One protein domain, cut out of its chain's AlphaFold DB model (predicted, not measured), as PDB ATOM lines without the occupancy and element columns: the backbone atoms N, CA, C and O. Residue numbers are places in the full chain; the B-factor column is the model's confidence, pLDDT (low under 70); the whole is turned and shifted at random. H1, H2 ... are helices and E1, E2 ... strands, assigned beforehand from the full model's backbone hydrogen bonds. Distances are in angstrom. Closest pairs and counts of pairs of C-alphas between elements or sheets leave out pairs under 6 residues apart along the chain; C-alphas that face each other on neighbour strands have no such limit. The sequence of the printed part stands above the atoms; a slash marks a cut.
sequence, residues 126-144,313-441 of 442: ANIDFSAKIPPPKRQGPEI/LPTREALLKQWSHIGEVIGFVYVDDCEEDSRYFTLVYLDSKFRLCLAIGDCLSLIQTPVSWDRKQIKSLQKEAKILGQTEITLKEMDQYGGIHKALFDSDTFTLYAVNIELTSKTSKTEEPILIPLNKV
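Overview. This is residues 126 to 144 and 313 to 441 of the 442 residues of the protein "Hypothetical protein" of Didymodactylos carnosus (UniProt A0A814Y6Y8). Two antiparallel sheets are stacked partly face to face as a sandwich, closest where E2 and E3 of one meet E8 and E9 of the other, while the strands E4 and E5 stay apart from E6 and E7. The helix H2 caps one end of the sandwich, running across from the end of E5 to the strands E6, E7 and E8, and the short helix H1 only grazes the four-stranded sheet. The printed part has 148 residues, with two named helices and nine named strands in the order E1 H1 E2 E3 E4 E5 H2 E6 E7 E8 E9, and its class is mixed, helices and strands. The sheets run E1 E9 E8 E7 E6 and E2 E3 E4 E5. The whole is compact, with a radius of gyration of the C-alphas of 15.2 A and spans of 43 by 32 by 27 A.

Arrangement. E1, residues 138 to 140, is an edge strand and the antiparallel neighbour of E9, residues 429 to 435; N 138 and O 431 are 2.8 A apart, within hydrogen-bond range. Beyond E9 come E8, residues 416 to 424, E7, residues 403 to 409, and the other edge strand E6, residues 392 to 398. Across E9 and E8, N 432 and O 421 are 2.9 A apart; across E8 and E7, N 406 and O 420 are 2.9 A apart; across E7 and E6, N 395 and O 405 are 2.8 A apart. E6 E7 E8 E9 are a meander, each strand the antiparallel neighbour of the one before. E2, residues 326 to 337, E3, residues 342 to 351, E4, residues 356 to 361, and E5, residues 367 to 373, form a second meander, with N 333 and O 346 at 3.0 A, N 347 and O 359 at 2.8 A, and N 358 and O 371 at 2.9 A. E2 bends by 76 degrees at residue 330 and E3 by 52 degrees at residue 348. Both sheets are twisted. They form a sandwich, two sheets face to face: the parts that face each other are 9.7 A centre to centre, and the strands of the one stand at 20 degrees to those of the other. The closest C-alphas of E2 and E9 are those of Val 335 and Thr 430, 5.7 A apart, while E5 and E6 are apart. H1, residues 316 to 322, only grazes the sheet E2 E3 E4 E5; its closest C-alpha pair with E2 is Arg 316 and Phe 332, 6.3 A. H2, residues 375 to 388, is on both sheets; it runs across the strands of the five-stranded sheet, at 87 degrees to E7 on the local plane, with a height over the sheet of 8.5 A. The closest C-alphas of H2 and E8 are those of Gln 382 and Leu 416, 6.4 A apart. In H1 and H2 every O i to N i+4 pair is within hydrogen-bond range.

Along the chain. E1 begins at C-alpha 138, (102.922, 136.155, 73.596). From first to last C-alpha, E2 measures 26.0 A, E3 26.1 A and E8 24.0 A. H2 measures 20.0 A, from C-alpha 375 at (75.629, 127.573, 80.096) to C-alpha 388. E9 measures 19.8 A and ends at C-alpha 435, (87.967, 133.248, 72.019).

Size, cuts and confidence. The two C-alphas farthest apart are those of Asn 127 and Glu 339, 43.7 A. Residues 145 to 312 are cut out, and C-alphas 144 and 313 are 9.0 A apart across the cut. Of the links that are printed whole, none is long. Residues 126 to 137 hold no named element, and of these 126 and 127 have pLDDT under 70; the mean of the printed part is 93.1.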
ATOM      1  N   ALA A 126      75.517 136.771  71.706       62.62
ATOM      2  CA  ALA A 126      76.435 135.810  71.103       62.62
ATOM      3  C   ALA A 126      76.878 136.175  69.667       62.62
ATOM      4  O   ALA A 126      77.757 135.520  69.111       62.62
ATOM      5  N   ASN A 127      76.301 137.232  69.081       69.06
ATOM      6  CA  ASN A 127      76.673 137.776  67.771       69.06
ATOM      7  C   ASN A 127      77.664 138.954  67.841       69.06
ATOM      8  O   ASN A 127      78.015 139.509  66.800       69.06
ATOM      9  N   ILE A 128      78.096 139.370  69.036       79.56
ATOM     10  CA  ILE A 128      79.093 140.436  69.176       79.56
ATOM     11  C   ILE A 128      80.472 139.867  68.827       79.56
ATOM     12  O   ILE A 128      80.950 138.921  69.451       79.56
ATOM     13  N   ASP A 129      81.122 140.457  67.825       87.50
ATOM     14  CA  ASP A 129      82.476 140.079  67.432       87.50
ATOM     15  C   ASP A 129      83.506 140.660  68.413       87.50
ATOM     16  O   ASP A 129      83.847 141.845  68.378       87.50
ATOM     17  N   PHE A 130      84.007 139.806  69.305       90.38
ATOM     18  CA  PHE A 130      85.061 140.152  70.258       90.38
ATOM     19  C   PHE A 130      86.478 139.911  69.718       90.38
ATOM     20  O   PHE A 130      87.443 140.141  70.448       90.38
ATOM     21  N   SER A 131      86.647 139.478  68.461       89.38
ATOM     22  CA  SER A 131      87.967 139.135  67.904       89.38
ATOM     23  C   SER A 131      88.965 140.296  67.968       89.38
ATOM     24  O   SER A 131      90.131 140.089  68.294       89.38
ATOM     25  N   ALA A 132      88.498 141.532  67.772       91.81
ATOM     26  CA  ALA A 132      89.326 142.735  67.855       91.81
ATOM     27  C   ALA A 132      89.850 143.044  69.273       91.81
ATOM     28  O   ALA A 132      90.786 143.831  69.413       91.81
ATOM     29  N   LYS A 133      89.258 142.452  70.323       91.12
ATOM     30  CA  LYS A 133      89.683 142.637  71.722       91.12
ATOM     31  C   LYS A 133      90.758 141.641  72.160       91.12
ATOM     32  O   LYS A 133      91.311 141.798  73.243       91.12
ATOM     33  N   ILE A 134      91.051 140.623  71.351       93.88
ATOM     34  CA  ILE A 134      91.998 139.561  71.699       93.88
ATOM     35  C   ILE A 134      93.421 140.036  71.394       93.88
ATOM     36  O   ILE A 134      93.753 140.246  70.224       93.88
ATOM     37  N   PRO A 135      94.287 140.216  72.410       92.12
ATOM     38  CA  PRO A 135      95.675 140.538  72.142       92.12
ATOM     39  C   PRO A 135      96.373 139.349  71.466       92.12
ATOM     40  O   PRO A 135      95.988 138.196  71.678       92.12
ATOM     41  N   PRO A 136      97.412 139.600  70.653       93.69
ATOM     42  CA  PRO A 136      98.149 138.523  70.010       93.69
ATOM     43  C   PRO A 136      98.809 137.609  71.058       93.69
ATOM     44  O   PRO A 136      99.207 138.098  72.123       93.69
ATOM     45  N   PRO A 137      98.989 136.310  70.752       96.31
ATOM     46  CA  PRO A 137      99.712 135.394  71.626       96.31
ATOM     47  C   PRO A 137     101.125 135.911  71.918       96.31
ATOM     48  O   PRO A 137     101.839 136.346  71.010       96.31
ATOM     49  N   LYS A 138     101.555 135.830  73.176       97.88
ATOM     50  CA  LYS A 138     102.922 136.155  73.596       97.88
ATOM     51  C   LYS A 138     103.645 134.869  73.962       97.88
ATOM     52  O   LYS A 138     103.215 134.144  74.852       97.88
ATOM     53  N   ARG A 139     104.766 134.600  73.298       97.62
ATOM     54  CA  ARG A 139     105.611 133.428  73.562       97.62
ATOM     55  C   ARG A 139     107.035 133.879  73.847       97.62
ATOM     56  O   ARG A 139     107.559 134.746  73.151       97.62
ATOM     57  N   GLN A 140     107.630 133.323  74.891       97.75
ATOM     58  CA  GLN A 140     108.983 133.623  75.352       97.75
ATOM     59  C   GLN A 140     109.714 132.320  75.662       97.75
ATOM     60  O   GLN A 140     109.115 131.389  76.194       97.75
ATOM     61  N   GLY A 141     111.016 132.289  75.389       96.62
ATOM     62  CA  GLY A 141     111.866 131.126  75.635       96.62
ATOM     63  C   GLY A 141     112.008 130.195  74.425       96.62
ATOM     64  O   GLY A 141     111.413 130.435  73.372       96.62
ATOM     65  N   PRO A 142     112.875 129.177  74.540       96.75
ATOM     66  CA  PRO A 142     113.106 128.211  73.479       96.75
ATOM     67  C   PRO A 142     111.921 127.248  73.302       96.75
ATOM     68  O   PRO A 142     111.199 126.925  74.246       96.75
ATOM     69  N   GLU A 143     111.765 126.743  72.081       96.19
ATOM     70  CA  GLU A 143     110.882 125.615  71.782       96.19
ATOM     71  C   GLU A 143     111.700 124.331  71.621       96.19
ATOM     72  O   GLU A 143     112.850 124.352  71.163       96.19
ATOM     73  N   ILE A 144     111.094 123.194  71.958       93.94
ATOM     74  CA  ILE A 144     111.702 121.889  71.731       93.94
ATOM     75  C   ILE A 144     111.672 121.602  70.235       93.94
ATOM     76  O   ILE A 144     110.630 121.311  69.640       93.94
ATOM     77  N   LEU A 313     105.856 114.493  72.093       94.00
ATOM     78  CA  LEU A 313     105.261 115.681  72.684       94.00
ATOM     79  C   LEU A 313     103.754 115.681  72.397       94.00
ATOM     80  O   LEU A 313     103.357 115.302  71.290       94.00
ATOM     81  N   PRO A 314     102.909 116.100  73.353       94.25
ATOM     82  CA  PRO A 314     101.504 116.347  73.075       94.25
ATOM     83  C   PRO A 314     101.366 117.387  71.957       94.25
ATOM     84  O   PRO A 314     101.920 118.487  72.021       94.25
ATOM     85  N   THR A 315     100.614 117.029  70.920       95.25
ATOM     86  CA  THR A 315     100.171 117.952  69.872       95.25
ATOM     87  C   THR A 315      98.655 117.933  69.807       95.25
ATOM     88  O   THR A 315      98.020 116.966  70.241       95.25
ATOM     89  N   ARG A 316      98.067 118.978  69.224       95.06
ATOM     90  CA  ARG A 316      96.624 119.047  68.983       95.06
ATOM     91  C   ARG A 316      96.117 117.794  68.260       95.06
ATOM     92  O   ARG A 316      95.123 117.204  68.672       95.06
ATOM     93  N   GLU A 317      96.818 117.354  67.221       94.94
ATOM     94  CA  GLU A 317      96.449 116.200  66.394       94.94
ATOM     95  C   GLU A 317      96.559 114.885  67.173       94.94
ATOM     96  O   GLU A 317      95.682 114.027  67.066       94.94
ATOM     97  N   ALA A 318      97.618 114.724  67.973       92.50
ATOM     98  CA  ALA A 318      97.809 113.533  68.794       92.50
ATOM     99  C   ALA A 318      96.696 113.393  69.846       92.50
ATOM    100  O   ALA A 318      96.164 112.297  70.030       92.50
ATOM    101  N   LEU A 319      96.304 114.504  70.477       91.25
ATOM    102  CA  LEU A 319      95.218 114.547  71.460       91.25
ATOM    103  C   LEU A 319      93.864 114.226  70.816       91.25
ATOM    104  O   LEU A 319      93.134 113.373  71.318       91.25
ATOM    105  N   LEU A 320      93.569 114.832  69.663       90.88
ATOM    106  CA  LEU A 320      92.352 114.565  68.890       90.88
ATOM    107  C   LEU A 320      92.221 113.096  68.480       90.88
ATOM    108  O   LEU A 320      91.135 112.526  68.544       90.88
ATOM    109  N   LYS A 321      93.328 112.462  68.081       91.88
ATOM    110  CA  LYS A 321      93.331 111.038  67.730       91.88
ATOM    111  C   LYS A 321      93.055 110.146  68.940       91.88
ATOM    112  O   LYS A 321      92.491 109.065  68.785       91.88
ATOM    113  N   GLN A 322      93.497 110.560  70.121       90.12
ATOM    114  CA  GLN A 322      93.386 109.753  71.326       90.12
ATOM    115  C   GLN A 322      92.029 109.908  72.020       90.12
ATOM    116  O   GLN A 322      91.576 108.954  72.653       90.12
ATOM    117  N   TRP A 323      91.386 111.078  71.954       89.00
ATOM    118  CA  TRP A 323      90.158 111.342  72.712       89.00
ATOM    119  C   TRP A 323      88.948 111.495  71.808       89.00
ATOM    120  O   TRP A 323      88.669 112.556  71.257       89.00
ATOM    121  N   SER A 324      88.152 110.436  71.769       88.62
ATOM    122  CA  SER A 324      86.895 110.388  71.024       88.62
ATOM    123  C   SER A 324      85.779 111.278  71.588       88.62
ATOM    124  O   SER A 324      84.787 111.493  70.905       88.62
ATOM    125  N   HIS A 325      85.906 111.777  72.823       87.38
ATOM    126  CA  HIS A 325      84.879 112.599  73.478       87.38
ATOM    127  C   HIS A 325      85.031 114.109  73.215       87.38
ATOM    128  O   HIS A 325      84.180 114.892  73.645       87.38
ATOM    129  N   ILE A 326      86.113 114.528  72.548       92.56
ATOM    130  CA  ILE A 326      86.289 115.913  72.109       92.56
ATOM    131  C   ILE A 326      85.340 116.149  70.931       92.56
ATOM    132  O   ILE A 326      85.482 115.513  69.890       92.56
ATOM    133  N   GLY A 327      84.383 117.064  71.094       92.88
ATOM    134  CA  GLY A 327      83.486 117.477  70.017       92.88
ATOM    135  C   GLY A 327      84.170 118.470  69.079       92.88
ATOM    136  O   GLY A 327      84.350 118.196  67.895       92.88
ATOM    137  N   GLU A 328      84.594 119.615  69.614       95.69
ATOM    138  CA  GLU A 328      85.224 120.688  68.835       95.69
ATOM    139  C   GLU A 328      86.400 121.298  69.597       95.69
ATOM    140  O   GLU A 328      86.230 121.800  70.702       95.69
ATOM    141  N   VAL A 329      87.600 121.305  69.012       96.81
ATOM    142  CA  VAL A 329      88.752 121.998  69.616       96.81
ATOM    143  C   VAL A 329      88.693 123.480  69.288       96.81
ATOM    144  O   VAL A 329      88.810 123.848  68.119       96.81
ATOM    145  N   ILE A 330      88.605 124.300  70.333       97.44
ATOM    146  CA  ILE A 330      88.592 125.761  70.258       97.44
ATOM    147  C   ILE A 330      90.030 126.297  70.230       97.44
ATOM    148  O   ILE A 330      90.371 127.110  69.377       97.44
ATOM    149  N   GLY A 331      90.893 125.813  71.129       97.19
ATOM    150  CA  GLY A 331      92.267 126.298  71.270       97.19
ATOM    151  C   GLY A 331      93.213 125.246  71.841       97.19
ATOM    152  O   GLY A 331      92.803 124.364  72.595       97.19
ATOM    153  N   PHE A 332      94.488 125.336  71.471       97.44
ATOM    154  CA  PHE A 332      95.560 124.499  72.006       97.44
ATOM    155  C   PHE A 332      96.769 125.383  72.297       97.44
ATOM    156  O   PHE A 332      97.478 125.797  71.380       97.44
ATOM    157  N   VAL A 333      96.982 125.665  73.577       97.62
ATOM    158  CA  VAL A 333      98.083 126.499  74.060       97.62
ATOM    159  C   VAL A 333      99.107 125.584  74.706       97.62
ATOM    160  O   VAL A 333      98.738 124.685  75.460       97.62
ATOM    161  N   TYR A 334     100.387 125.787  74.414       97.50
ATOM    162  CA  TYR A 334     101.455 124.983  74.995       97.50
ATOM    163  C   TYR A 334     102.657 125.834  75.389       97.50
ATOM    164  O   TYR A 334     102.866 126.935  74.875       97.50
ATOM    165  N   VAL A 335     103.460 125.290  76.295       97.50
ATOM    166  CA  VAL A 335     104.781 125.800  76.648       97.50
ATOM    167  C   VAL A 335     105.749 124.628  76.735       97.50
ATOM    168  O   VAL A 335     105.414 123.556  77.246       97.50
ATOM    169  N   ASP A 336     106.947 124.828  76.203       97.00
ATOM    170  CA  ASP A 336     107.997 123.822  76.229       97.00
ATOM    171  C   ASP A 336     108.900 124.010  77.441       97.00
ATOM    172  O   ASP A 336     109.279 125.124  77.790       97.00
ATOM    173  N   ASP A 337     109.263 122.908  78.079       95.06
ATOM    174  CA  ASP A 337     110.361 122.821  79.022       95.06
ATOM    175  C   ASP A 337     111.551 122.149  78.333       95.06
ATOM    176  O   ASP A 337     111.683 120.921  78.313       95.06
ATOM    177  N   CYS A 338     112.428 122.968  77.754       93.38
ATOM    178  CA  CYS A 338     113.667 122.506  77.130       93.38
ATOM    179  C   CYS A 338     114.686 121.986  78.160       93.38
ATOM    180  O   CYS A 338     115.742 121.468  77.777       93.38
ATOM    181  N   GLU A 339     114.413 122.141  79.463       90.94
ATOM    182  CA  GLU A 339     115.200 121.505  80.505       90.94
ATOM    183  C   GLU A 339     114.826 120.048  80.762       90.94
ATOM    184  O   GLU A 339     115.701 119.214  81.026       90.94
ATOM    185  N   GLU A 340     113.550 119.730  80.630       91.12
ATOM    186  CA  GLU A 340     113.022 118.391  80.896       91.12
ATOM    187  C   GLU A 340     112.600 117.636  79.634       91.12
ATOM    188  O   GLU A 340     112.068 116.528  79.728       91.12
ATOM    189  N   ASP A 341     112.838 118.216  78.453       93.06
ATOM    190  CA  ASP A 341     112.345 117.704  77.173       93.06
ATOM    191  C   ASP A 341     110.818 117.465  77.225       93.06
ATOM    192  O   ASP A 341     110.300 116.444  76.758       93.06
ATOM    193  N   SER A 342     110.086 118.397  77.847       93.06
ATOM    194  CA  SER A 342     108.652 118.287  78.139       93.06
ATOM    195  C   SER A 342     107.818 119.381  77.494       93.06
ATOM    196  O   SER A 342     108.297 120.480  77.273       93.06
ATOM    197  N   ARG A 343     106.542 119.095  77.221       95.31
ATOM    198  CA  ARG A 343     105.579 120.094  76.751       95.31
ATOM    199  C   ARG A 343     104.347 120.065  77.631       95.31
ATOM    200  O   ARG A 343     103.622 119.071  77.641       95.31
ATOM    201  N   TYR A 344     104.110 121.172  78.319       95.38
ATOM    202  CA  TYR A 344     102.874 121.413  79.046       95.38
ATOM    203  C   TYR A 344     101.871 122.052  78.103       95.38
ATOM    204  O   TYR A 344     102.240 122.863  77.249       95.38
ATOM    205  N   PHE A 345     100.603 121.689  78.233       96.31
ATOM    206  CA  PHE A 345      99.560 122.236  77.384       96.31
ATOM    207  C   PHE A 345      98.253 122.439  78.133       96.31
ATOM    208  O   PHE A 345      97.929 121.705  79.069       96.31
ATOM    209  N   THR A 346      97.469 123.378  77.617       96.50
ATOM    210  CA  THR A 346      96.048 123.514  77.899       96.50
ATOM    211  C   THR A 346      95.274 123.392  76.593       96.50
ATOM    212  O   THR A 346      95.516 124.112  75.621       96.50
ATOM    213  N   LEU A 347      94.322 122.467  76.580       96.75
ATOM    214  CA  LEU A 347      93.375 122.266  75.498       96.75
ATOM    215  C   LEU A 347      92.026 122.869  75.899       96.75
ATOM    216  O   LEU A 347      91.437 122.460  76.900       96.75
ATOM    217  N   VAL A 348      91.529 123.799  75.089       97.19
ATOM    218  CA  VAL A 348      90.195 124.395  75.213       97.19
ATOM    219  C   VAL A 348      89.309 123.778  74.138       97.19
ATOM    220  O   VAL A 348      89.631 123.847  72.949       97.19
ATOM    221  N   TYR A 349      88.211 123.144  74.528       97.44
ATOM    222  CA  TYR A 349      87.349 122.417  73.598       97.44
ATOM    223  C   TYR A 349      85.894 122.378  74.062       97.44
ATOM    224  O   TYR A 349      85.601 122.634  75.222       97.44
ATOM    225  N   LEU A 350      84.983 122.046  73.154       96.94
ATOM    226  CA  LEU A 350      83.619 121.641  73.470       96.94
ATOM    227  C   LEU A 350      83.558 120.119  73.507       96.94
ATOM    228  O   LEU A 350      84.023 119.457  72.574       96.94
ATOM    229  N   ASP A 351      83.001 119.550  74.572       95.62
ATOM    230  CA  ASP A 351      82.761 118.107  74.635       95.62
ATOM    231  C   ASP A 351      81.544 117.682  73.787       95.62
ATOM    232  O   ASP A 351      80.876 118.500  73.151       95.62
ATOM    233  N   SER A 352      81.225 116.387  73.780       94.38
ATOM    234  CA  SER A 352      80.067 115.850  73.047       94.38
ATOM    235  C   SER A 352      78.705 116.379  73.526       94.38
ATOM    236  O   SER A 352      77.696 116.155  72.860       94.38
ATOM    237  N   LYS A 353      78.651 117.040  74.688       95.25
ATOM    238  CA  LYS A 353      77.460 117.706  75.234       95.25
ATOM    239  C   LYS A 353      77.509 119.219  75.028       95.25
ATOM    240  O   LYS A 353      76.646 119.915  75.550       95.25
ATOM    241  N   PHE A 354      78.481 119.712  74.260       96.12
ATOM    242  CA  PHE A 354      78.722 121.128  74.024       96.12
ATOM    243  C   PHE A 354      79.023 121.929  75.298       96.12
ATOM    244  O   PHE A 354      78.728 123.118  75.372       96.12
ATOM    245  N   ARG A 355      79.633 121.304  76.306       96.25
ATOM    246  CA  ARG A 355      80.161 122.025  77.471       96.25
ATOM    247  C   ARG A 355      81.555 122.540  77.152       96.25
ATOM    248  O   ARG A 355      82.339 121.827  76.523       96.25
ATOM    249  N   LEU A 356      81.873 123.749  77.604       97.12
ATOM    250  CA  LEU A 356      83.208 124.325  77.476       97.12
ATOM    251  C   LEU A 356      84.162 123.630  78.443       97.12
ATOM    252  O   LEU A 356      83.997 123.737  79.651       97.12
ATOM    253  N   CYS A 357      85.176 122.956  77.923       96.31
ATOM    254  CA  CYS A 357      86.118 122.156  78.688       96.31
ATOM    255  C   CYS A 357      87.544 122.691  78.560       96.31
ATOM    256  O   CYS A 357      88.012 122.998  77.461       96.31
ATOM    257  N   LEU A 358      88.247 122.743  79.691       95.75
ATOM    258  CA  LEU A 358      89.676 123.036  79.780       95.75
ATOM    259  C   LEU A 358      90.389 121.800  80.328       95.75
ATOM    260  O   LEU A 358      90.261 121.475  81.511       95.75
ATOM    261  N   ALA A 359      91.138 121.119  79.465       93.94
ATOM    262  CA  ALA A 359      91.999 119.999  79.832       93.94
ATOM    263  C   ALA A 359      93.458 120.444  79.879       93.94
ATOM    264  O   ALA A 359      93.886 121.271  79.078       93.94
ATOM    265  N   ILE A 360      94.219 119.875  80.808       92.94
ATOM    266  CA  ILE A 360      95.593 120.287  81.090       92.94
ATOM    267  C   ILE A 360      96.441 119.041  81.292       92.94
ATOM    268  O   ILE A 360      96.011 118.123  82.000       92.94
ATOM    269  N   GLY A 361      97.631 119.012  80.699       92.19
ATOM    270  CA  GLY A 361      98.564 117.907  80.872       92.19
ATOM    271  C   GLY A 361      99.990 118.230  80.438       92.19
ATOM    272  O   GLY A 361     100.271 119.263  79.833       92.19
ATOM    273  N   ASP A 362     100.886 117.299  80.747       88.06
ATOM    274  CA  ASP A 362     102.318 117.298  80.404       88.06
ATOM    275  C   ASP A 362     102.707 116.131  79.474       88.06
ATOM    276  O   ASP A 362     103.821 116.042  78.946       88.06
ATOM    277  N   CYS A 363     101.769 115.208  79.269       83.44
ATOM    278  CA  CYS A 363     101.886 114.066  78.389       83.44
ATOM    279  C   CYS A 363     100.497 113.606  77.933       83.44
ATOM    280  O   CYS A 363      99.458 114.016  78.446       83.44
ATOM    281  N   LEU A 364     100.480 112.706  76.954       78.38
ATOM    282  CA  LEU A 364      99.251 112.156  76.387       78.38
ATOM    283  C   LEU A 364      98.437 111.288  77.370       78.38
ATOM    284  O   LEU A 364      97.274 110.992  77.103       78.38
ATOM    285  N   SER A 365      99.036 110.846  78.481       74.50
ATOM    286  CA  SER A 365      98.425 109.908  79.434       74.50
ATOM    287  C   SER A 365      98.017 110.513  80.778       74.50
ATOM    288  O   SER A 365      97.219 109.892  81.474       74.50
ATOM    289  N   LEU A 366      98.560 111.670  81.170       70.81
ATOM    290  CA  LEU A 366      98.318 112.280  82.482       70.81
ATOM    291  C   LEU A 366      97.646 113.626  82.303       70.81
ATOM    292  O   LEU A 366      98.281 114.634  82.003       70.81
ATOM    293  N   ILE A 367      96.328 113.607  82.445       75.81
ATOM    294  CA  ILE A 367      95.498 114.774  82.195       75.81
ATOM    295  C   ILE A 367      94.613 114.927  83.390       75.81
ATOM    296  O   ILE A 367      93.910 113.994  83.787       75.81
ATOM    297  N   GLN A 368      94.706 116.100  83.993       78.81
ATOM    298  CA  GLN A 368      93.836 116.424  85.099       78.81
ATOM    299  C   GLN A 368      92.399 116.442  84.592       78.81
ATOM    300  O   GLN A 368      92.144 116.881  83.468       78.81
ATOM    301  N   THR A 369      91.471 115.974  85.429       78.38
ATOM    302  CA  THR A 369      90.041 116.009  85.129       78.38
ATOM    303  C   THR A 369      89.685 117.384  84.566       78.38
ATOM    304  O   THR A 369      89.954 118.390  85.238       78.38
ATOM    305  N   PRO A 370      89.161 117.453  83.329       84.38
ATOM    306  CA  PRO A 370      88.908 118.728  82.690       84.38
ATOM    307  C   PRO A 370      87.897 119.509  83.519       84.38
ATOM    308  O   PRO A 370      86.920 118.948  84.022       84.38
ATOM    309  N   VAL A 371      88.124 120.814  83.650       91.19
ATOM    310  CA  VAL A 371      87.090 121.700  84.182       91.19
ATOM    311  C   VAL A 371      86.114 121.947  83.046       91.19
ATOM    312  O   VAL A 371      86.529 122.392  81.977       91.19
ATOM    313  N   SER A 372      84.846 121.610  83.257       94.69
ATOM    314  CA  SER A 372      83.785 121.806  82.272       94.69
ATOM    315  C   SER A 372      82.783 122.839  82.766       94.69
ATOM    316  O   SER A 372      82.334 122.735  83.909       94.69
ATOM    317  N   TRP A 373      82.390 123.756  81.890       96.44
ATOM    318  CA  TRP A 373      81.349 124.746  82.117       96.44
ATOM    319  C   TRP A 373      80.226 124.586  81.098       96.44
ATOM    320  O   TRP A 373      80.437 124.703  79.890       96.44
ATOM    321  N   ASP A 374      79.028 124.312  81.598       96.06
ATOM    322  CA  ASP A 374      77.788 124.470  80.843       96.06
ATOM    323  C   ASP A 374      77.314 125.937  80.854       96.06
ATOM    324  O   ASP A 374      77.913 126.819  81.490       96.06
ATOM    325  N   ARG A 375      76.204 126.217  80.164       94.19
ATOM    326  CA  ARG A 375      75.629 127.573  80.096       94.19
ATOM    327  C   ARG A 375      75.262 128.139  81.476       94.19
ATOM    328  O   ARG A 375      75.401 129.343  81.701       94.19
ATOM    329  N   LYS A 376      74.823 127.303  82.423       94.44
ATOM    330  CA  LYS A 376      74.454 127.730  83.786       94.44
ATOM    331  C   LYS A 376      75.687 128.164  84.575       94.44
ATOM    332  O   LYS A 376      75.663 129.201  85.240       94.44
ATOM    333  N   GLN A 377      76.771 127.406  84.479       95.94
ATOM    334  CA  GLN A 377      78.024 127.721  85.154       95.94
ATOM    335  C   GLN A 377      78.684 128.972  84.559       95.94
ATOM    336  O   GLN A 377      79.161 129.815  85.318       95.94
ATOM    337  N   ILE A 378      78.633 129.155  83.234       95.88
ATOM    338  CA  ILE A 378      79.104 130.395  82.592       95.88
ATOM    339  C   ILE A 378      78.307 131.609  83.092       95.88
ATOM    340  O   ILE A 378      78.910 132.600  83.501       95.88
ATOM    341  N   LYS A 379      76.969 131.523  83.162       93.88
ATOM    342  CA  LYS A 379      76.132 132.593  83.741       93.88
ATOM    343  C   LYS A 379      76.535 132.925  85.179       93.88
ATOM    344  O   LYS A 379      76.571 134.098  85.552       93.88
ATOM    345  N   SER A 380      76.841 131.906  85.983       95.81
ATOM    346  CA  SER A 380      77.313 132.100  87.358       95.81
ATOM    347  C   SER A 380      78.628 132.883  87.396       95.81
ATOM    348  O   SER A 380      78.722 133.851  88.146       95.81
ATOM    349  N   LEU A 381      79.596 132.529  86.542       96.12
ATOM    350  CA  LEU A 381      80.878 133.238  86.424       96.12
ATOM    351  C   LEU A 381      80.700 134.693  85.966       96.12
ATOM    352  O   LEU A 381      81.321 135.597  86.517       96.12
ATOM    353  N   GLN A 382      79.823 134.954  84.995       95.94
ATOM    354  CA  GLN A 382      79.524 136.320  84.544       95.94
ATOM    355  C   GLN A 382      78.876 137.162  85.651       95.94
ATOM    356  O   GLN A 382      79.203 138.338  85.825       95.94
ATOM    357  N   LYS A 383      77.954 136.567  86.419       96.38
ATOM    358  CA  LYS A 383      77.323 137.226  87.568       96.38
ATOM    359  C   LYS A 383      78.360 137.562  88.636       96.38
ATOM    360  O   LYS A 383      78.327 138.666  89.171       96.38
ATOM    361  N   GLU A 384      79.268 136.636  88.922       97.06
ATOM    362  CA  GLU A 384      80.385 136.851  89.838       97.06
ATOM    363  C   GLU A 384      81.282 138.005  89.367       97.06
ATOM    364  O   GLU A 384      81.488 138.952  90.124       97.06
ATOM    365  N   ALA A 385      81.704 138.007  88.097       97.25
ATOM    366  CA  ALA A 385      82.503 139.084  87.500       97.25
ATOM    367  C   ALA A 385      81.832 140.450  87.640       97.25
ATOM    368  O   ALA A 385      82.460 141.424  88.060       97.25
ATOM    369  N   LYS A 386      80.525 140.499  87.372       96.88
ATOM    370  CA  LYS A 386      79.714 141.708  87.516       96.88
ATOM    371  C   LYS A 386      79.619 142.186  88.966       96.88
ATOM    372  O   LYS A 386      79.701 143.386  89.205       96.88
ATOM    373  N   ILE A 387      79.436 141.275  89.926       97.19
ATOM    374  CA  ILE A 387      79.387 141.609  91.360       97.19
ATOM    375  C   ILE A 387      80.737 142.164  91.826       97.19
ATOM    376  O   ILE A 387      80.771 143.142  92.570       97.19
ATOM    377  N   LEU A 388      81.836 141.557  91.379       97.31
ATOM    378  CA  LEU A 388      83.193 141.971  91.733       97.31
ATOM    379  C   LEU A 388      83.662 143.219  90.968       97.31
ATOM    380  O   LEU A 388      84.652 143.832  91.362       97.31
ATOM    381  N   GLY A 389      82.983 143.597  89.881       97.31
ATOM    382  CA  GLY A 389      83.425 144.667  88.986       97.31
ATOM    383  C   GLY A 389      84.758 144.348  88.300       97.31
ATOM    384  O   GLY A 389      85.524 145.260  87.997       97.31
ATOM    385  N   GLN A 390      85.058 143.063  88.095       98.06
ATOM    386  CA  GLN A 390      86.314 142.588  87.513       98.06
ATOM    387  C   GLN A 390      86.095 142.098  86.081       98.06
ATOM    388  O   GLN A 390      85.168 141.340  85.806       98.06
ATOM    389  N   THR A 391      86.977 142.500  85.167       97.50
ATOM    390  CA  THR A 391      86.995 142.017  83.775       97.50
ATOM    391  C   THR A 391      87.858 140.771  83.586       97.50
ATOM    392  O   THR A 391      87.906 140.212  82.495       97.50
ATOM    393  N   GLU A 392      88.538 140.329  84.645       97.75
ATOM    394  CA  GLU A 392      89.339 139.110  84.679       97.75
ATOM    395  C   GLU A 392      89.040 138.346  85.970       97.75
ATOM    396  O   GLU A 392      89.145 138.919  87.052       97.75
ATOM    397  N   ILE A 393      88.707 137.057  85.866       97.44
ATOM    398  CA  ILE A 393      88.594 136.152  87.022       97.44
ATOM    399  C   ILE A 393      89.552 134.985  86.832       97.44
ATOM    400  O   ILE A 393      89.502 134.307  85.804       97.44
ATOM    401  N   THR A 394      90.383 134.702  87.833       96.50
ATOM    402  CA  THR A 394      91.221 133.498  87.856       96.50
ATOM    403  C   THR A 394      90.352 132.254  88.044       96.50
ATOM    404  O   THR A 394      89.699 132.087  89.068       96.50
ATOM    405  N   LEU A 395      90.353 131.369  87.049       93.75
ATOM    406  CA  LEU A 395      89.580 130.122  87.039       93.75
ATOM    407  C   LEU A 395      90.322 128.991  87.747       93.75
ATOM    408  O   LEU A 395      89.711 128.155  88.409       93.75
ATOM    409  N   LYS A 396      91.640 128.925  87.539       89.38
ATOM    410  CA  LYS A 396      92.501 127.877  88.085       89.38
ATOM    411  C   LYS A 396      93.951 128.348  88.107       89.38
ATOM    412  O   LYS A 396      94.454 128.825  87.090       89.38
ATOM    413  N   GLU A 397      94.606 128.147  89.243       89.56
ATOM    414  CA  GLU A 397      96.060 128.217  89.383       89.56
ATOM    415  C   GLU A 397      96.612 126.791  89.432       89.56
ATOM    416  O   GLU A 397      95.994 125.882  89.996       89.56
ATOM    417  N   MET A 398      97.740 126.570  88.768       84.12
ATOM    418  CA  MET A 398      98.368 125.261  88.663       84.12
ATOM    419  C   MET A 398      99.759 125.282  89.264       84.12
ATOM    420  O   MET A 398     100.727 125.626  88.585       84.12
ATOM    421  N   ASP A 399      99.858 124.807  90.500       81.50
ATOM    422  CA  ASP A 399     101.133 124.737  91.216       81.50
ATOM    423  C   ASP A 399     102.144 123.827  90.507       81.50
ATOM    424  O   ASP A 399     103.329 124.135  90.426       81.50
ATOM    425  N   GLN A 400     101.676 122.703  89.955       77.88
ATOM    426  CA  GLN A 400     102.558 121.664  89.418       77.88
ATOM    427  C   GLN A 400     103.096 121.972  88.010       77.88
ATOM    428  O   GLN A 400     104.129 121.433  87.623       77.88
ATOM    429  N   TYR A 401     102.406 122.832  87.254       73.81
ATOM    430  CA  TYR A 401     102.681 123.095  85.833       73.81
ATOM    431  C   TYR A 401     102.873 124.581  85.512       73.81
ATOM    432  O   TYR A 401     102.933 124.949  84.341       73.81
ATOM    433  N   GLY A 402     102.927 125.433  86.542       81.19
ATOM    434  CA  GLY A 402     103.208 126.859  86.404       81.19
ATOM    435  C   GLY A 402     102.224 127.591  85.494       81.19
ATOM    436  O   GLY A 402     102.650 128.370  84.646       81.19
ATOM    437  N   GLY A 403     100.919 127.338  85.621       90.06
ATOM    438  CA  GLY A 403      99.919 127.957  84.747       90.06
ATOM    439  C   GLY A 403      98.771 128.633  85.482       90.06
ATOM    440  O   GLY A 403      98.347 128.191  86.548       90.06
ATOM    441  N   ILE A 404      98.260 129.708  84.889       95.38
ATOM    442  CA  ILE A 404      97.131 130.491  85.388       95.38
ATOM    443  C   ILE A 404      96.130 130.627  84.249       95.38
ATOM    444  O   ILE A 404      96.464 131.073  83.151       95.38
ATOM    445  N   HIS A 405      94.887 130.235  84.498       95.88
ATOM    446  CA  HIS A 405      93.798 130.419  83.544       95.88
ATOM    447  C   HIS A 405      92.877 131.520  84.040       95.88
ATOM    448  O   HIS A 405      92.405 131.455  85.176       95.88
ATOM    449  N   LYS A 406      92.582 132.504  83.190       97.38
ATOM    450  CA  LYS A 406      91.690 133.615  83.530       97.38
ATOM    451  C   LYS A 406      90.528 133.699  82.553       97.38
ATOM    452  O   LYS A 406      90.742 133.713  81.345       97.38
ATOM    453  N   ALA A 407      89.306 133.789  83.055       97.50
ATOM    454  CA  ALA A 407      88.153 134.175  82.253       97.50
ATOM    455  C   ALA A 407      88.221 135.676  81.963       97.50
ATOM    456  O   ALA A 407      88.440 136.464  82.882       97.50
ATOM    457  N   LEU A 408      88.029 136.052  80.699       97.56
ATOM    458  CA  LEU A 408      88.021 137.437  80.242       97.56
ATOM    459  C   LEU A 408      86.591 137.884  79.950       97.56
ATOM    460  O   LEU A 408      85.880 137.262  79.151       97.56
ATOM    461  N   PHE A 409      86.193 138.986  80.572       97.19
ATOM    462  CA  PHE A 409      84.852 139.542  80.476       97.19
ATOM    463  C   PHE A 409      84.873 140.918  79.825       97.19
ATOM    464  O   PHE A 409      85.775 141.729  80.044       97.19
ATOM    465  N   ASP A 410      83.864 141.177  79.007       96.00
ATOM    466  CA  ASP A 410      83.629 142.487  78.423       96.00
ATOM    467  C   ASP A 410      83.356 143.529  79.523       96.00
ATOM    468  O   ASP A 410      82.575 143.269  80.434       96.00
ATOM    469  N   SER A 411      83.985 144.705  79.449       95.50
ATOM    470  CA  SER A 411      83.912 145.724  80.510       95.50
ATOM    471  C   SER A 411      82.520 146.309  80.724       95.50
ATOM    472  O   SER A 411      82.199 146.729  81.832       95.50
ATOM    473  N   ASP A 412      81.706 146.350  79.671       94.50
ATOM    474  CA  ASP A 412      80.410 147.022  79.703       94.50
ATOM    475  C   ASP A 412      79.307 146.040  80.102       94.50
ATOM    476  O   ASP A 412      78.378 146.369  80.843       94.50
ATOM    477  N   THR A 413      79.419 144.804  79.618       94.12
ATOM    478  CA  THR A 413      78.367 143.796  79.740       94.12
ATOM    479  C   THR A 413      78.697 142.657  80.698       94.12
ATOM    480  O   THR A 413      77.795 141.910  81.080       94.12
ATOM    481  N   PHE A 414      79.965 142.511  81.093       95.19
ATOM    482  CA  PHE A 414      80.496 141.356  81.824       95.19
ATOM    483  C   PHE A 414      80.219 140.025  81.111       95.19
ATOM    484  O   PHE A 414      80.019 138.978  81.731       95.19
ATOM    485  N   THR A 415      80.197 140.056  79.777       94.44
ATOM    486  CA  THR A 415      80.057 138.850  78.958       94.44
ATOM    487  C   THR A 415      81.384 138.134  78.837       94.44
ATOM    488  O   THR A 415      82.368 138.750  78.433       94.44
ATOM    489  N   LEU A 416      81.413 136.840  79.174       96.00
ATOM    490  CA  LEU A 416      82.588 136.000  78.953       96.00
ATOM    491  C   LEU A 416      82.853 135.931  77.448       96.00
ATOM    492  O   LEU A 416      82.022 135.412  76.713       96.00
ATOM    493  N   TYR A 417      83.991 136.424  76.978       96.12
ATOM    494  CA  TYR A 417      84.306 136.372  75.545       96.12
ATOM    495  C   TYR A 417      85.536 135.522  75.243       96.12
ATOM    496  O   TYR A 417      85.645 134.965  74.154       96.12
ATOM    497  N   ALA A 418      86.453 135.381  76.196       97.69
ATOM    498  CA  ALA A 418      87.681 134.626  76.010       97.69
ATOM    499  C   ALA A 418      88.160 134.001  77.325       97.69
ATOM    500  O   ALA A 418      87.717 134.368  78.414       97.69
ATOM    501  N   VAL A 419      89.102 133.071  77.220       97.69
ATOM    502  CA  VAL A 419      89.915 132.609  78.348       97.69
ATOM    503  C   VAL A 419      91.375 132.913  78.033       97.69
ATOM    504  O   VAL A 419      91.878 132.476  77.001       97.69
ATOM    505  N   ASN A 420      92.056 133.648  78.911       97.81
ATOM    506  CA  ASN A 420      93.499 133.841  78.844       97.81
ATOM    507  C   ASN A 420      94.211 132.647  79.472       97.81
ATOM    508  O   ASN A 420      93.980 132.330  80.643       97.81
ATOM    509  N   ILE A 421      95.065 131.993  78.693       97.88
ATOM    510  CA  ILE A 421      95.856 130.856  79.140       97.88
ATOM    511  C   ILE A 421      97.300 131.306  79.305       97.88
ATOM    512  O   ILE A 421      97.982 131.592  78.323       97.88
ATOM    513  N   GLU A 422      97.771 131.332  80.546       97.75
ATOM    514  CA  GLU A 422      99.168 131.570  80.881       97.75
ATOM    515  C   GLU A 422      99.802 130.247  81.313       97.75
ATOM    516  O   GLU A 422      99.344 129.617  82.262       97.75
ATOM    517  N   LEU A 423     100.847 129.810  80.612       97.19
ATOM    518  CA  LEU A 423     101.633 128.622  80.936       97.19
ATOM    519  C   LEU A 423     103.104 129.012  81.084       97.19
ATOM    520  O   LEU A 423     103.653 129.713  80.234       97.19
ATOM    521  N   THR A 424     103.757 128.520  82.129       96.56
ATOM    522  CA  THR A 424     105.162 128.795  82.438       96.56
ATOM    523  C   THR A 424     105.876 127.485  82.740       96.56
ATOM    524  O   THR A 424     105.451 126.719  83.600       96.56
ATOM    525  N   SER A 425     106.976 127.234  82.039       95.62
ATOM    526  CA  SER A 425     107.925 126.163  82.344       95.62
ATOM    527  C   SER A 425     109.190 126.749  82.976       95.62
ATOM    528  O   SER A 425     109.296 127.962  83.180       95.62
ATOM    529  N   LYS A 426     110.201 125.917  83.248       94.31
ATOM    530  CA  LYS A 426     111.509 126.417  83.704       94.31
ATOM    531  C   LYS A 426     112.229 127.266  82.659       94.31
ATOM    532  O   LYS A 426     113.080 128.076  83.009       94.31
ATOM    533  N   THR A 427     111.913 127.065  81.381       96.12
ATOM    534  CA  THR A 427     112.669 127.654  80.264       96.12
ATOM    535  C   THR A 427     111.868 128.641  79.433       96.12
ATOM    536  O   THR A 427     112.463 129.512  78.799       96.12
ATOM    537  N   SER A 428     110.541 128.536  79.452       97.44
ATOM    538  CA  SER A 428     109.674 129.246  78.520       97.44
ATOM    539  C   SER A 428     108.375 129.685  79.180       97.44
ATOM    540  O   SER A 428     107.968 129.180  80.227       97.44
ATOM    541  N   LYS A 429     107.704 130.642  78.544       97.56
ATOM    542  CA  LYS A 429     106.411 131.169  78.967       97.56
ATOM    543  C   LYS A 429     105.535 131.447  77.750       97.56
ATOM    544  O   LYS A 429     105.991 132.073  76.792       97.56
ATOM    545  N   THR A 430     104.276 131.040  77.818       98.00
ATOM    546  CA  THR A 430     103.256 131.316  76.804       98.00
ATOM    547  C   THR A 430     102.052 131.973  77.465       98.00
ATOM    548  O   THR A 430     101.539 131.469  78.456       98.00
ATOM    549  N   GLU A 431     101.586 133.085  76.906       98.06
ATOM    550  CA  GLU A 431     100.320 133.733  77.245       98.06
ATOM    551  C   GLU A 431      99.486 133.830  75.965       98.06
ATOM    552  O   GLU A 431      99.891 134.484  75.000       98.06
ATOM    553  N   GLU A 432      98.343 133.154  75.932       98.06
ATOM    554  CA  GLU A 432      97.498 133.087  74.746       98.06
ATOM    555  C   GLU A 432      96.007 133.155  75.121       98.06
ATOM    556  O   GLU A 432      95.474 132.227  75.741       98.06
ATOM    557  N   PRO A 433      95.313 134.244  74.753       97.81
ATOM    558  CA  PRO A 433      93.869 134.346  74.894       97.81
ATOM    559  C   PRO A 433      93.137 133.584  73.789       97.81
ATOM    560  O   PRO A 433      93.403 133.756  72.600       97.81
ATOM    561  N   ILE A 434      92.164 132.770  74.192       97.75
ATOM    562  CA  ILE A 434      91.344 131.943  73.308       97.75
ATOM    563  C   ILE A 434      89.901 132.445  73.338       97.75
ATOM    564  O   ILE A 434      89.269 132.447  74.394       97.75
ATOM    565  N   LEU A 435      89.371 132.848  72.176       97.38
ATOM    566  CA  LEU A 435      87.967 133.248  72.019       97.38
ATOM    567  C   LEU A 435      87.037 132.070  72.327       97.38
ATOM    568  O   LEU A 435      87.245 130.969  71.817       97.38
ATOM    569  N   ILE A 436      85.982 132.305  73.106       96.69
ATOM    570  CA  ILE A 436      84.996 131.278  73.449       96.69
ATOM    571  C   ILE A 436      83.747 131.423  72.565       96.69
ATOM    572  O   ILE A 436      83.105 132.474  72.587       96.69
ATOM    573  N   PRO A 437      83.335 130.372  71.830       95.06
ATOM    574  CA  PRO A 437      82.109 130.393  71.038       95.06
ATOM    575  C   PRO A 437      80.886 130.161  71.937       95.06
ATOM    576  O   PRO A 437      80.330 129.062  71.974       95.06
ATOM    577  N   LEU A 438      80.466 131.182  72.694       93.44
ATOM    578  CA  LEU A 438      79.365 131.062  73.661       93.44
ATOM    579  C   LEU A 438      78.053 130.557  73.045       93.44
ATOM    580  O   LEU A 438      77.340 129.800  73.695       93.44
ATOM    581  N   ASN A 439      77.758 130.908  71.789       92.69
ATOM    582  CA  ASN A 439      76.581 130.413  71.062       92.69
ATOM    583  C   ASN A 439      76.554 128.887  70.893       92.69
ATOM    584  O   ASN A 439      75.499 128.314  70.629       92.69
ATOM    585  N   LYS A 440      77.710 128.229  70.990       94.38
ATOM    586  CA  LYS A 440      77.807 126.776  70.895       94.38
ATOM    587  C   LYS A 440      77.689 126.095  72.250       94.38
ATOM    588  O   LYS A 440      77.425 124.900  72.248       94.38
ATOM    589  N   VAL A 441      77.877 126.805  73.365       94.31
ATOM    590  CA  VAL A 441      77.840 126.201  74.702       94.31
ATOM    591  C   VAL A 441      76.394 125.925  75.115       94.31
ATOM    592  O   VAL A 441      75.551 126.822  75.041       94.31
TER     593      VAL A 441